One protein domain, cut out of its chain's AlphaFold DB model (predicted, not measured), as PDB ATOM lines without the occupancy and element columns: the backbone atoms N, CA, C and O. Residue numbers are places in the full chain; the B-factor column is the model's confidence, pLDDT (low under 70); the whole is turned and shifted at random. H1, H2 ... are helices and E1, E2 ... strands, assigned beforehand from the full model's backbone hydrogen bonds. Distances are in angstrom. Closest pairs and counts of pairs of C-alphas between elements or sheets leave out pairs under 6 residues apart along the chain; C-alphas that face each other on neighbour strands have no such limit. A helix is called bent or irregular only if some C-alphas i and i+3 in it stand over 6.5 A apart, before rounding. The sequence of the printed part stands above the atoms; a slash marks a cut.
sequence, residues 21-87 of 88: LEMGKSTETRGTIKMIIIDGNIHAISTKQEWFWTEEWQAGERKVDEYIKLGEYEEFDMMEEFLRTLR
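What this domain is: This is residues 21 to 87 of the 88 residues of an uncharacterized protein of Chloroflexi bacterium CG_4_10_14_0_8_um_filter_57_5 (UniProt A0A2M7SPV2). An elongated chain has a strand hairpin, E1 and E2, near one end; short helix H1 leads from it into longer helix H2, and small helix H3 lies alone at the other end. The printed part has 67 residues, with two antiparallel strands, then three helices, class mixed. It is extended, radius of gyration of the C-alphas 18.4 A, spans 50 by 28 by 18 A.

Where its parts are: E1, residues 33 to 38, begins at C-alpha 33 (-0.013, -25.442, 20.524). E2 is residues 41 to 46. H1, residues 47 to 53, is irregular: C-alphas 48 and 51 are 7.4 A apart. H2, residues 55 to 70, measures 22.6 A. H3, residues 79 to 85, ends at C-alpha 85 (1.703, -31.529, -19.110).

How they stand to each other: In hairpin E1 and E2, N 34 and O 45 are 2.8 A apart, within hydrogen-bond range. H1 and H2 are close but not clearly touching; their closest C-alphas, Phe 52 and Gln 58, are 7.2 A apart. H3 is apart from H2. Every O i to N i+4 pair is within range in H2, 2 of 3 in H3, 0 of 3 in H1, where 3 of 4 O i to N i+3 pairs are.

The domain as a whole: The farthest C-alphas, Gly 24 and Arg 84, are 50.1 A apart. The printed part has no cut; no link is long. Residues 21 to 31 have pLDDT under 70.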
ATOM      1  N   LEU A  21       8.846 -19.409  22.009       42.50
ATOM      2  CA  LEU A  21       8.612 -19.554  23.445       42.50
ATOM      3  C   LEU A  21       7.869 -20.875  23.668       42.50
ATOM      4  O   LEU A  21       6.714 -21.016  23.265       42.50
ATOM      5  N   GLU A  22       8.526 -21.857  24.286       46.41
ATOM      6  CA  GLU A  22       7.856 -23.085  24.716       46.41
ATOM      7  C   GLU A  22       7.156 -22.836  26.053       46.41
ATOM      8  O   GLU A  22       7.792 -22.739  27.101       46.41
ATOM      9  N   MET A  23       5.831 -22.712  26.023       38.75
ATOM     10  CA  MET A  23       5.008 -22.613  27.226       38.75
ATOM     11  C   MET A  23       4.061 -23.814  27.310       38.75
ATOM     12  O   MET A  23       3.351 -24.105  26.356       38.75
ATOM     13  N   GLY A  24       4.103 -24.480  28.469       44.06
ATOM     14  CA  GLY A  24       3.171 -25.451  29.067       44.06
ATOM     15  C   GLY A  24       2.053 -26.091  28.230       44.06
ATOM     16  O   GLY A  24       1.245 -25.427  27.590       44.06
ATOM     17  N   LYS A  25       1.920 -27.419  28.368       43.66
ATOM     18  CA  LYS A  25       0.804 -28.221  27.838       43.66
ATOM     19  C   LYS A  25      -0.554 -27.646  28.281       43.66
ATOM     20  O   LYS A  25      -0.886 -27.705  29.461       43.66
ATOM     21  N   SER A  26      -1.343 -27.145  27.331       44.25
ATOM     22  CA  SER A  26      -2.750 -26.784  27.542       44.25
ATOM     23  C   SER A  26      -3.590 -28.048  27.752       44.25
ATOM     24  O   SER A  26      -3.608 -28.947  26.907       44.25
ATOM     25  N   THR A  27      -4.274 -28.139  28.891       40.59
ATOM     26  CA  THR A  27      -5.218 -29.213  29.211       40.59
ATOM     27  C   THR A  27      -6.596 -28.914  28.618       40.59
ATOM     28  O   THR A  27      -7.513 -28.555  29.344       40.59
ATOM     29  N   GLU A  28      -6.740 -29.099  27.306       43.50
ATOM     30  CA  GLU A  28      -8.028 -29.391  26.658       43.50
ATOM     31  C   GLU A  28      -7.791 -30.258  25.397       43.50
ATOM     32  O   GLU A  28      -7.667 -29.797  24.269       43.50
ATOM     33  N   THR A  29      -7.582 -31.553  25.646       43.78
ATOM     34  CA  THR A  29      -7.710 -32.783  24.824       43.78
ATOM     35  C   THR A  29      -7.520 -32.810  23.280       43.78
ATOM     36  O   THR A  29      -7.833 -33.844  22.696       43.78
ATOM     37  N   ARG A  30      -6.973 -31.822  22.543       51.03
ATOM     38  CA  ARG A  30      -6.851 -31.958  21.057       51.03
ATOM     39  C   ARG A  30      -5.528 -31.636  20.346       51.03
ATOM     40  O   ARG A  30      -5.429 -31.934  19.156       51.03
ATOM     41  N   GLY A  31      -4.475 -31.174  21.015       60.31
ATOM     42  CA  GLY A  31      -3.159 -31.053  20.370       60.31
ATOM     43  C   GLY A  31      -2.168 -30.178  21.124       60.31
ATOM     44  O   GLY A  31      -2.520 -29.550  22.118       60.31
ATOM     45  N   THR A  32      -0.924 -30.144  20.644       73.12
ATOM     46  CA  THR A  32       0.099 -29.218  21.141       73.12
ATOM     47  C   THR A  32       0.001 -27.910  20.361       73.12
ATOM     48  O   THR A  32      -0.037 -27.918  19.129       73.12
ATOM     49  N   ILE A  33      -0.045 -26.794  21.084       76.31
ATOM     50  CA  ILE A  33      -0.013 -25.442  20.524       76.31
ATOM     51  C   ILE A  33       1.385 -24.871  20.761       76.31
ATOM     52  O   ILE A  33       1.955 -25.056  21.835       76.31
ATOM     53  N   LYS A  34       1.930 -24.186  19.759       77.88
ATOM     54  CA  LYS A  34       3.172 -23.419  19.825       77.88
ATOM     55  C   LYS A  34       2.841 -21.942  19.637       77.88
ATOM     56  O   LYS A  34       2.021 -21.598  18.791       77.88
ATOM     57  N   MET A  35       3.469 -21.081  20.427       80.62
ATOM     58  CA  MET A  35       3.327 -19.634  20.280       80.62
ATOM     59  C   MET A  35       4.481 -19.110  19.430       80.62
ATOM     60  O   MET A  35       5.644 -19.417  19.705       80.62
ATOM     61  N   ILE A  36       4.160 -18.330  18.404       78.25
ATOM     62  CA  ILE A  36       5.137 -17.656  17.546       78.25
ATOM     63  C   ILE A  36       4.850 -16.158  17.511       78.25
ATOM     64  O   ILE A  36       3.723 -15.731  17.759       78.25
ATOM     65  N   ILE A  37       5.880 -15.363  17.229       79.69
ATOM     66  CA  ILE A  37       5.762 -13.912  17.070       79.69
ATOM     67  C   ILE A  37       5.848 -13.583  15.585       79.69
ATOM     68  O   ILE A  37       6.712 -14.097  14.882       79.69
ATOM     69  N   ILE A  38       4.917 -12.755  15.136       75.25
ATOM     70  CA  ILE A  38       4.614 -12.453  13.743       75.25
ATOM     71  C   ILE A  38       4.264 -10.960  13.701       75.25
ATOM     72  O   ILE A  38       3.313 -10.544  14.357       75.25
ATOM     73  N   ASP A  39       5.067 -10.127  13.035       77.62
ATOM     74  CA  ASP A  39       4.893  -8.657  13.023       77.62
ATOM     75  C   ASP A  39       4.710  -8.033  14.421       77.62
ATOM     76  O   ASP A  39       3.934  -7.101  14.630       77.62
ATOM     77  N   GLY A  40       5.396  -8.582  15.427       78.50
ATOM     78  CA  GLY A  40       5.270  -8.140  16.821       78.50
ATOM     79  C   GLY A  40       3.991  -8.594  17.539       78.50
ATOM     80  O   GLY A  40       3.833  -8.304  18.723       78.50
ATOM     81  N   ASN A  41       3.113  -9.347  16.876       78.00
ATOM     82  CA  ASN A  41       1.929  -9.973  17.458       78.00
ATOM     83  C   ASN A  41       2.209 -11.433  17.824       78.00
ATOM     84  O   ASN A  41       3.013 -12.108  17.186       78.00
ATOM     85  N   ILE A  42       1.534 -11.934  18.859       80.56
ATOM     86  CA  ILE A  42       1.666 -13.324  19.304       80.56
ATOM     87  C   ILE A  42       0.557 -14.160  18.664       80.56
ATOM     88  O   ILE A  42      -0.624 -13.870  18.840       80.56
ATOM     89  N   HIS A  43       0.942 -15.238  17.984       79.06
ATOM     90  CA  HIS A  43       0.029 -16.166  17.326       79.06
ATOM     91  C   HIS A  43       0.162 -17.567  17.920       79.06
ATOM     92  O   HIS A  43       1.265 -18.092  18.080       79.06
ATOM     93  N   ALA A  44      -0.981 -18.178  18.224       83.75
ATOM     94  CA  ALA A  44      -1.075 -19.578  18.606       83.75
ATOM     95  C   ALA A  44      -1.218 -20.439  17.349       83.75
ATOM     96  O   ALA A  44      -2.182 -20.287  16.600       83.75
ATOM     97  N   ILE A  45      -0.280 -21.357  17.130       80.94
ATOM     98  CA  ILE A  45      -0.312 -22.297  16.009       80.94
ATOM     99  C   ILE A  45      -0.337 -23.736  16.512       80.94
ATOM    100  O   ILE A  45       0.229 -24.066  17.552       80.94
ATOM    101  N   SER A  46      -0.979 -24.629  15.765       84.31
ATOM    102  CA  SER A  46      -0.869 -26.066  16.021       84.31
ATOM    103  C   SER A  46       0.527 -26.553  15.643       84.31
ATOM    104  O   SER A  46       1.028 -26.203  14.575       84.31
ATOM    105  N   THR A  47       1.136 -27.436  16.439       79.56
ATOM    106  CA  THR A  47       2.422 -28.057  16.063       79.56
ATOM    107  C   THR A  47       2.338 -28.848  14.758       79.56
ATOM    108  O   THR A  47       3.332 -28.993  14.057       79.56
ATOM    109  N   LYS A  48       1.141 -29.302  14.361       83.69
ATOM    110  CA  LYS A  48       0.920 -29.961  13.061       83.69
ATOM    111  C   LYS A  48       1.084 -29.025  11.860       83.69
ATOM    112  O   LYS A  48       1.197 -29.511  10.742       83.69
ATOM    113  N   GLN A  49       1.053 -27.714  12.083       82.38
ATOM    114  CA  GLN A  49       1.192 -26.669  11.065       82.38
ATOM    115  C   GLN A  49       2.496 -25.876  11.233       82.38
ATOM    116  O   GLN A  49       2.708 -24.887  10.543       82.38
ATOM    117  N   GLU A  50       3.389 -26.297  12.134       82.56
ATOM    118  CA  GLU A  50       4.663 -25.608  12.366       82.56
ATOM    119  C   GLU A  50       5.538 -25.556  11.108       82.56
ATOM    120  O   GLU A  50       6.210 -24.555  10.869       82.56
ATOM    121  N   TRP A  51       5.491 -26.604  10.283       82.75
ATOM    122  CA  TRP A  51       6.272 -26.710   9.051       82.75
ATOM    123  C   TRP A  51       6.028 -25.539   8.082       82.75
ATOM    124  O   TRP A  51       6.969 -25.108   7.418       82.75
ATOM    125  N   PHE A  52       4.815 -24.970   8.057       82.88
ATOM    126  CA  PHE A  52       4.455 -23.816   7.220       82.88
ATOM    127  C   PHE A  52       5.276 -22.572   7.582       82.88
ATOM    128  O   PHE A  52       5.602 -21.735   6.743       82.88
ATOM    129  N   TRP A  53       5.665 -22.476   8.852       82.12
ATOM    130  CA  TRP A  53       6.425 -21.364   9.402       82.12
ATOM    131  C   TRP A  53       7.935 -21.602   9.381       82.12
ATOM    132  O   TRP A  53       8.657 -20.840  10.026       82.12
ATOM    133  N   THR A  54       8.432 -22.638   8.692       83.31
ATOM    134  CA  THR A  54       9.873 -22.896   8.503       83.31
ATOM    135  C   THR A  54      10.476 -21.968   7.448       83.31
ATOM    136  O   THR A  54       9.769 -21.405   6.621       83.31
ATOM    137  N   GLU A  55      11.796 -21.738   7.506       83.06
ATOM    138  CA  GLU A  55      12.439 -20.762   6.608       83.06
ATOM    139  C   GLU A  55      12.453 -21.288   5.184       83.06
ATOM    140  O   GLU A  55      12.233 -20.538   4.244       83.06
ATOM    141  N   GLU A  56      12.660 -22.594   5.055       86.75
ATOM    142  CA  GLU A  56      12.572 -23.312   3.795       86.75
ATOM    143  C   GLU A  56      11.200 -23.121   3.141       86.75
ATOM    144  O   GLU A  56      11.136 -22.703   1.986       86.75
ATOM    145  N   TRP A  57      10.110 -23.329   3.890       88.69
ATOM    146  CA  TRP A  57       8.762 -23.127   3.359       88.69
ATOM    147  C   TRP A  57       8.520 -21.668   2.957       88.69
ATOM    148  O   TRP A  57       8.116 -21.392   1.832       88.69
ATOM    149  N   GLN A  58       8.834 -20.718   3.843       88.00
ATOM    150  CA  GLN A  58       8.637 -19.288   3.577       88.00
ATOM    151  C   GLN A  58       9.500 -18.776   2.411       88.00
ATOM    152  O   GLN A  58       9.092 -17.865   1.692       88.00
ATOM    153  N   ALA A  59      10.683 -19.353   2.182       86.81
ATOM    154  CA  ALA A  59      11.488 -19.069   0.997       86.81
ATOM    155  C   ALA A  59      10.823 -19.584  -0.288       86.81
ATOM    156  O   ALA A  59      10.885 -18.903  -1.312       86.81
ATOM    157  N   GLY A  60      10.169 -20.748  -0.224       88.56
ATOM    158  CA  GLY A  60       9.333 -21.276  -1.301       88.56
ATOM    159  C   GLY A  60       8.154 -20.360  -1.627       88.56
ATOM    160  O   GLY A  60       7.994 -19.989  -2.786       88.56
ATOM    161  N   GLU A  61       7.405 -19.922  -0.612       91.50
ATOM    162  CA  GLU A  61       6.286 -18.975  -0.770       91.50
ATOM    163  C   GLU A  61       6.738 -17.688  -1.469       91.50
ATOM    164  O   GLU A  61       6.188 -17.321  -2.502       91.50
ATOM    165  N   ARG A  62       7.829 -17.064  -0.999       90.56
ATOM    166  CA  ARG A  62       8.379 -15.858  -1.643       90.56
ATOM    167  C   ARG A  62       8.757 -16.093  -3.104       90.56
ATOM    168  O   ARG A  62       8.600 -15.199  -3.926       90.56
ATOM    169  N   LYS A  63       9.284 -17.272  -3.435       90.69
ATOM    170  CA  LYS A  63       9.645 -17.617  -4.814       90.69
ATOM    171  C   LYS A  63       8.403 -17.773  -5.696       90.69
ATOM    172  O   LYS A  63       8.413 -17.301  -6.827       90.69
ATOM    173  N   VAL A  64       7.350 -18.405  -5.179       89.94
ATOM    174  CA  VAL A  64       6.057 -18.528  -5.870       89.94
ATOM    175  C   VAL A  64       5.412 -17.156  -6.069       89.94
ATOM    176  O   VAL A  64       4.943 -16.875  -7.168       89.94
ATOM    177  N   ASP A  65       5.465 -16.271  -5.071       87.81
ATOM    178  CA  ASP A  65       4.978 -14.893  -5.203       87.81
ATOM    179  C   ASP A  65       5.677 -14.142  -6.344       87.81
ATOM    180  O   ASP A  65       5.029 -13.412  -7.094       87.81
ATOM    181  N   GLU A  66       6.992 -14.319  -6.506       91.94
ATOM    182  CA  GLU A  66       7.723 -13.729  -7.632       91.94
ATOM    183  C   GLU A  66       7.292 -14.328  -8.976       91.94
ATOM    184  O   GLU A  66       7.084 -13.576  -9.926       91.94
ATOM    185  N   TYR A  67       7.063 -15.643  -9.059       91.44
ATOM    186  CA  TYR A  67       6.522 -16.263 -10.273       91.44
ATOM    187  C   TYR A  67       5.143 -15.719 -10.645       91.44
ATOM    188  O   TYR A  67       4.912 -15.370 -11.800       91.44
ATOM    189  N   ILE A  68       4.252 -15.547  -9.667       90.75
ATOM    190  CA  ILE A  68       2.928 -14.956  -9.894       90.75
ATOM    191  C   ILE A  68       3.062 -13.510 -10.388       90.75
ATOM    192  O   ILE A  68       2.434 -13.142 -11.379       90.75
ATOM    193  N   LYS A  69       3.906 -12.688  -9.746       92.50
ATOM    194  CA  LYS A  69       4.140 -11.292 -10.165       92.50
ATOM    195  C   LYS A  69       4.688 -11.182 -11.585       92.50
ATOM    196  O   LYS A  69       4.354 -10.230 -12.287       92.50
ATOM    197  N   LEU A  70       5.544 -12.119 -11.986       95.62
ATOM    198  CA  LEU A  70       6.150 -12.158 -13.316       95.62
ATOM    199  C   LEU A  70       5.235 -12.792 -14.375       95.62
ATOM    200  O   LEU A  70       5.553 -12.717 -15.560       95.62
ATOM    201  N   GLY A  71       4.108 -13.390 -13.978       94.81
ATOM    202  CA  GLY A  71       3.266 -14.173 -14.885       94.81
ATOM    203  C   GLY A  71       3.912 -15.496 -15.311       94.81
ATOM    204  O   GLY A  71       3.547 -16.054 -16.340       94.81
ATOM    205  N   GLU A  72       4.887 -15.994 -14.546       95.56
ATOM    206  CA  GLU A  72       5.592 -17.259 -14.779       95.56
ATOM    207  C   GLU A  72       4.804 -18.437 -14.192       95.56
ATOM    208  O   GLU A  72       5.273 -19.166 -13.317       95.56
ATOM    209  N   TYR A  73       3.569 -18.605 -14.649       93.19
ATOM    210  CA  TYR A  73       2.706 -19.707 -14.252       93.19
ATOM    211  C   TYR A  73       1.756 -20.077 -15.392       93.19
ATOM    212  O   TYR A  73       1.536 -19.300 -16.319       93.19
ATOM    213  N   GLU A  74       1.207 -21.286 -15.329       93.00
ATOM    214  CA  GLU A  74       0.215 -21.774 -16.284       93.00
ATOM    215  C   GLU A  74      -1.140 -21.891 -15.585       93.00
ATOM    216  O   GLU A  74      -1.227 -22.361 -14.447       93.00
ATOM    217  N   GLU A  75      -2.195 -21.460 -16.270       94.12
ATOM    218  CA  GLU A  75      -3.581 -21.667 -15.855       94.12
ATOM    219  C   GLU A  75      -4.188 -22.778 -16.713       94.12
ATOM    220  O   GLU A  75      -3.914 -22.874 -17.910       94.12
ATOM    221  N   PHE A  76      -5.020 -23.613 -16.097       94.88
ATOM    222  CA  PHE A  76      -5.729 -24.689 -16.780       94.88
ATOM    223  C   PHE A  76      -7.211 -24.573 -16.464       94.88
ATOM    224  O   PHE A  76      -7.591 -24.492 -15.294       94.88
ATOM    225  N   ASP A  77      -8.047 -24.628 -17.497       93.94
ATOM    226  CA  ASP A  77      -9.499 -24.596 -17.326       93.94
ATOM    227  C   ASP A  77     -10.036 -25.975 -16.907       93.94
ATOM    228  O   ASP A  77     -11.104 -26.087 -16.297       93.94
ATOM    229  N   MET A  78      -9.293 -27.044 -17.225       94.88
ATOM    230  CA  MET A  78      -9.671 -28.428 -16.935       94.88
ATOM    231  C   MET A  78      -8.502 -29.258 -16.394       94.88
ATOM    232  O   MET A  78      -7.360 -29.155 -16.841       94.88
ATOM    233  N   MET A  79      -8.811 -30.179 -15.480       94.38
ATOM    234  CA  MET A  79      -7.836 -31.113 -14.901       94.38
ATOM    235  C   MET A  79      -7.131 -31.956 -15.975       94.38
ATOM    236  O   MET A  79      -5.941 -32.239 -15.868       94.38
ATOM    237  N   GLU A  80      -7.841 -32.355 -17.032       95.94
ATOM    238  CA  GLU A  80      -7.282 -33.121 -18.147       95.94
ATOM    239  C   GLU A  80      -6.178 -32.367 -18.895       95.94
ATOM    240  O   GLU A  80      -5.273 -33.007 -19.431       95.94
ATOM    241  N   GLU A  81      -6.244 -31.036 -18.953       95.25
ATOM    242  CA  GLU A  81      -5.219 -30.200 -19.584       95.25
ATOM    243  C   GLU A  81      -3.946 -30.198 -18.745       95.25
ATOM    244  O   GLU A  81      -2.881 -30.514 -19.272       95.25
ATOM    245  N   PHE A  82      -4.076 -29.995 -17.432       94.19
ATOM    246  CA  PHE A  82      -2.963 -30.118 -16.490       94.19
ATOM    247  C   PHE A  82      -2.320 -31.514 -16.539       94.19
ATOM    248  O   PHE A  82      -1.109 -31.652 -16.652       94.19
ATOM    249  N   LEU A  83      -3.115 -32.588 -16.524       95.69
ATOM    250  CA  LEU A  83      -2.572 -33.951 -16.554       95.69
ATOM    251  C   LEU A  83      -1.794 -34.274 -17.837       95.69
ATOM    252  O   LEU A  83      -0.979 -35.198 -17.823       95.69
ATOM    253  N   ARG A  84      -2.048 -33.570 -18.948       95.19
ATOM    254  CA  ARG A  84      -1.278 -33.747 -20.186       95.19
ATOM    255  C   ARG A  84       0.139 -33.192 -20.061       95.19
ATOM    256  O   ARG A  84       1.026 -33.797 -20.645       95.19
ATOM    257  N   THR A  85       0.365 -32.132 -19.281       93.56
ATOM    258  CA  THR A  85       1.703 -31.529 -19.110       93.56
ATOM    259  C   THR A  85       2.644 -32.379 -18.249       93.56
ATOM    260  O   THR A  85       3.855 -32.218 -18.313       93.56
ATOM    261  N   LEU A  86       2.105 -33.320 -17.464       93.44
ATOM    262  CA  LEU A  86       2.880 -34.190 -16.566       93.44
ATOM    263  C   LEU A  86       3.314 -35.529 -17.186       93.44
ATOM    264  O   LEU A  86       3.936 -36.339 -16.499       93.44
ATOM    265  N   ARG A  87       2.900 -35.831 -18.422       87.75
ATOM    266  CA  ARG A  87       3.072 -37.155 -19.052       87.75
ATOM    267  C   ARG A  87       4.306 -37.278 -19.956       87.75
ATOM    268  O   ARG A  87       4.420 -38.301 -20.633       87.75
TER     269      ARG A  87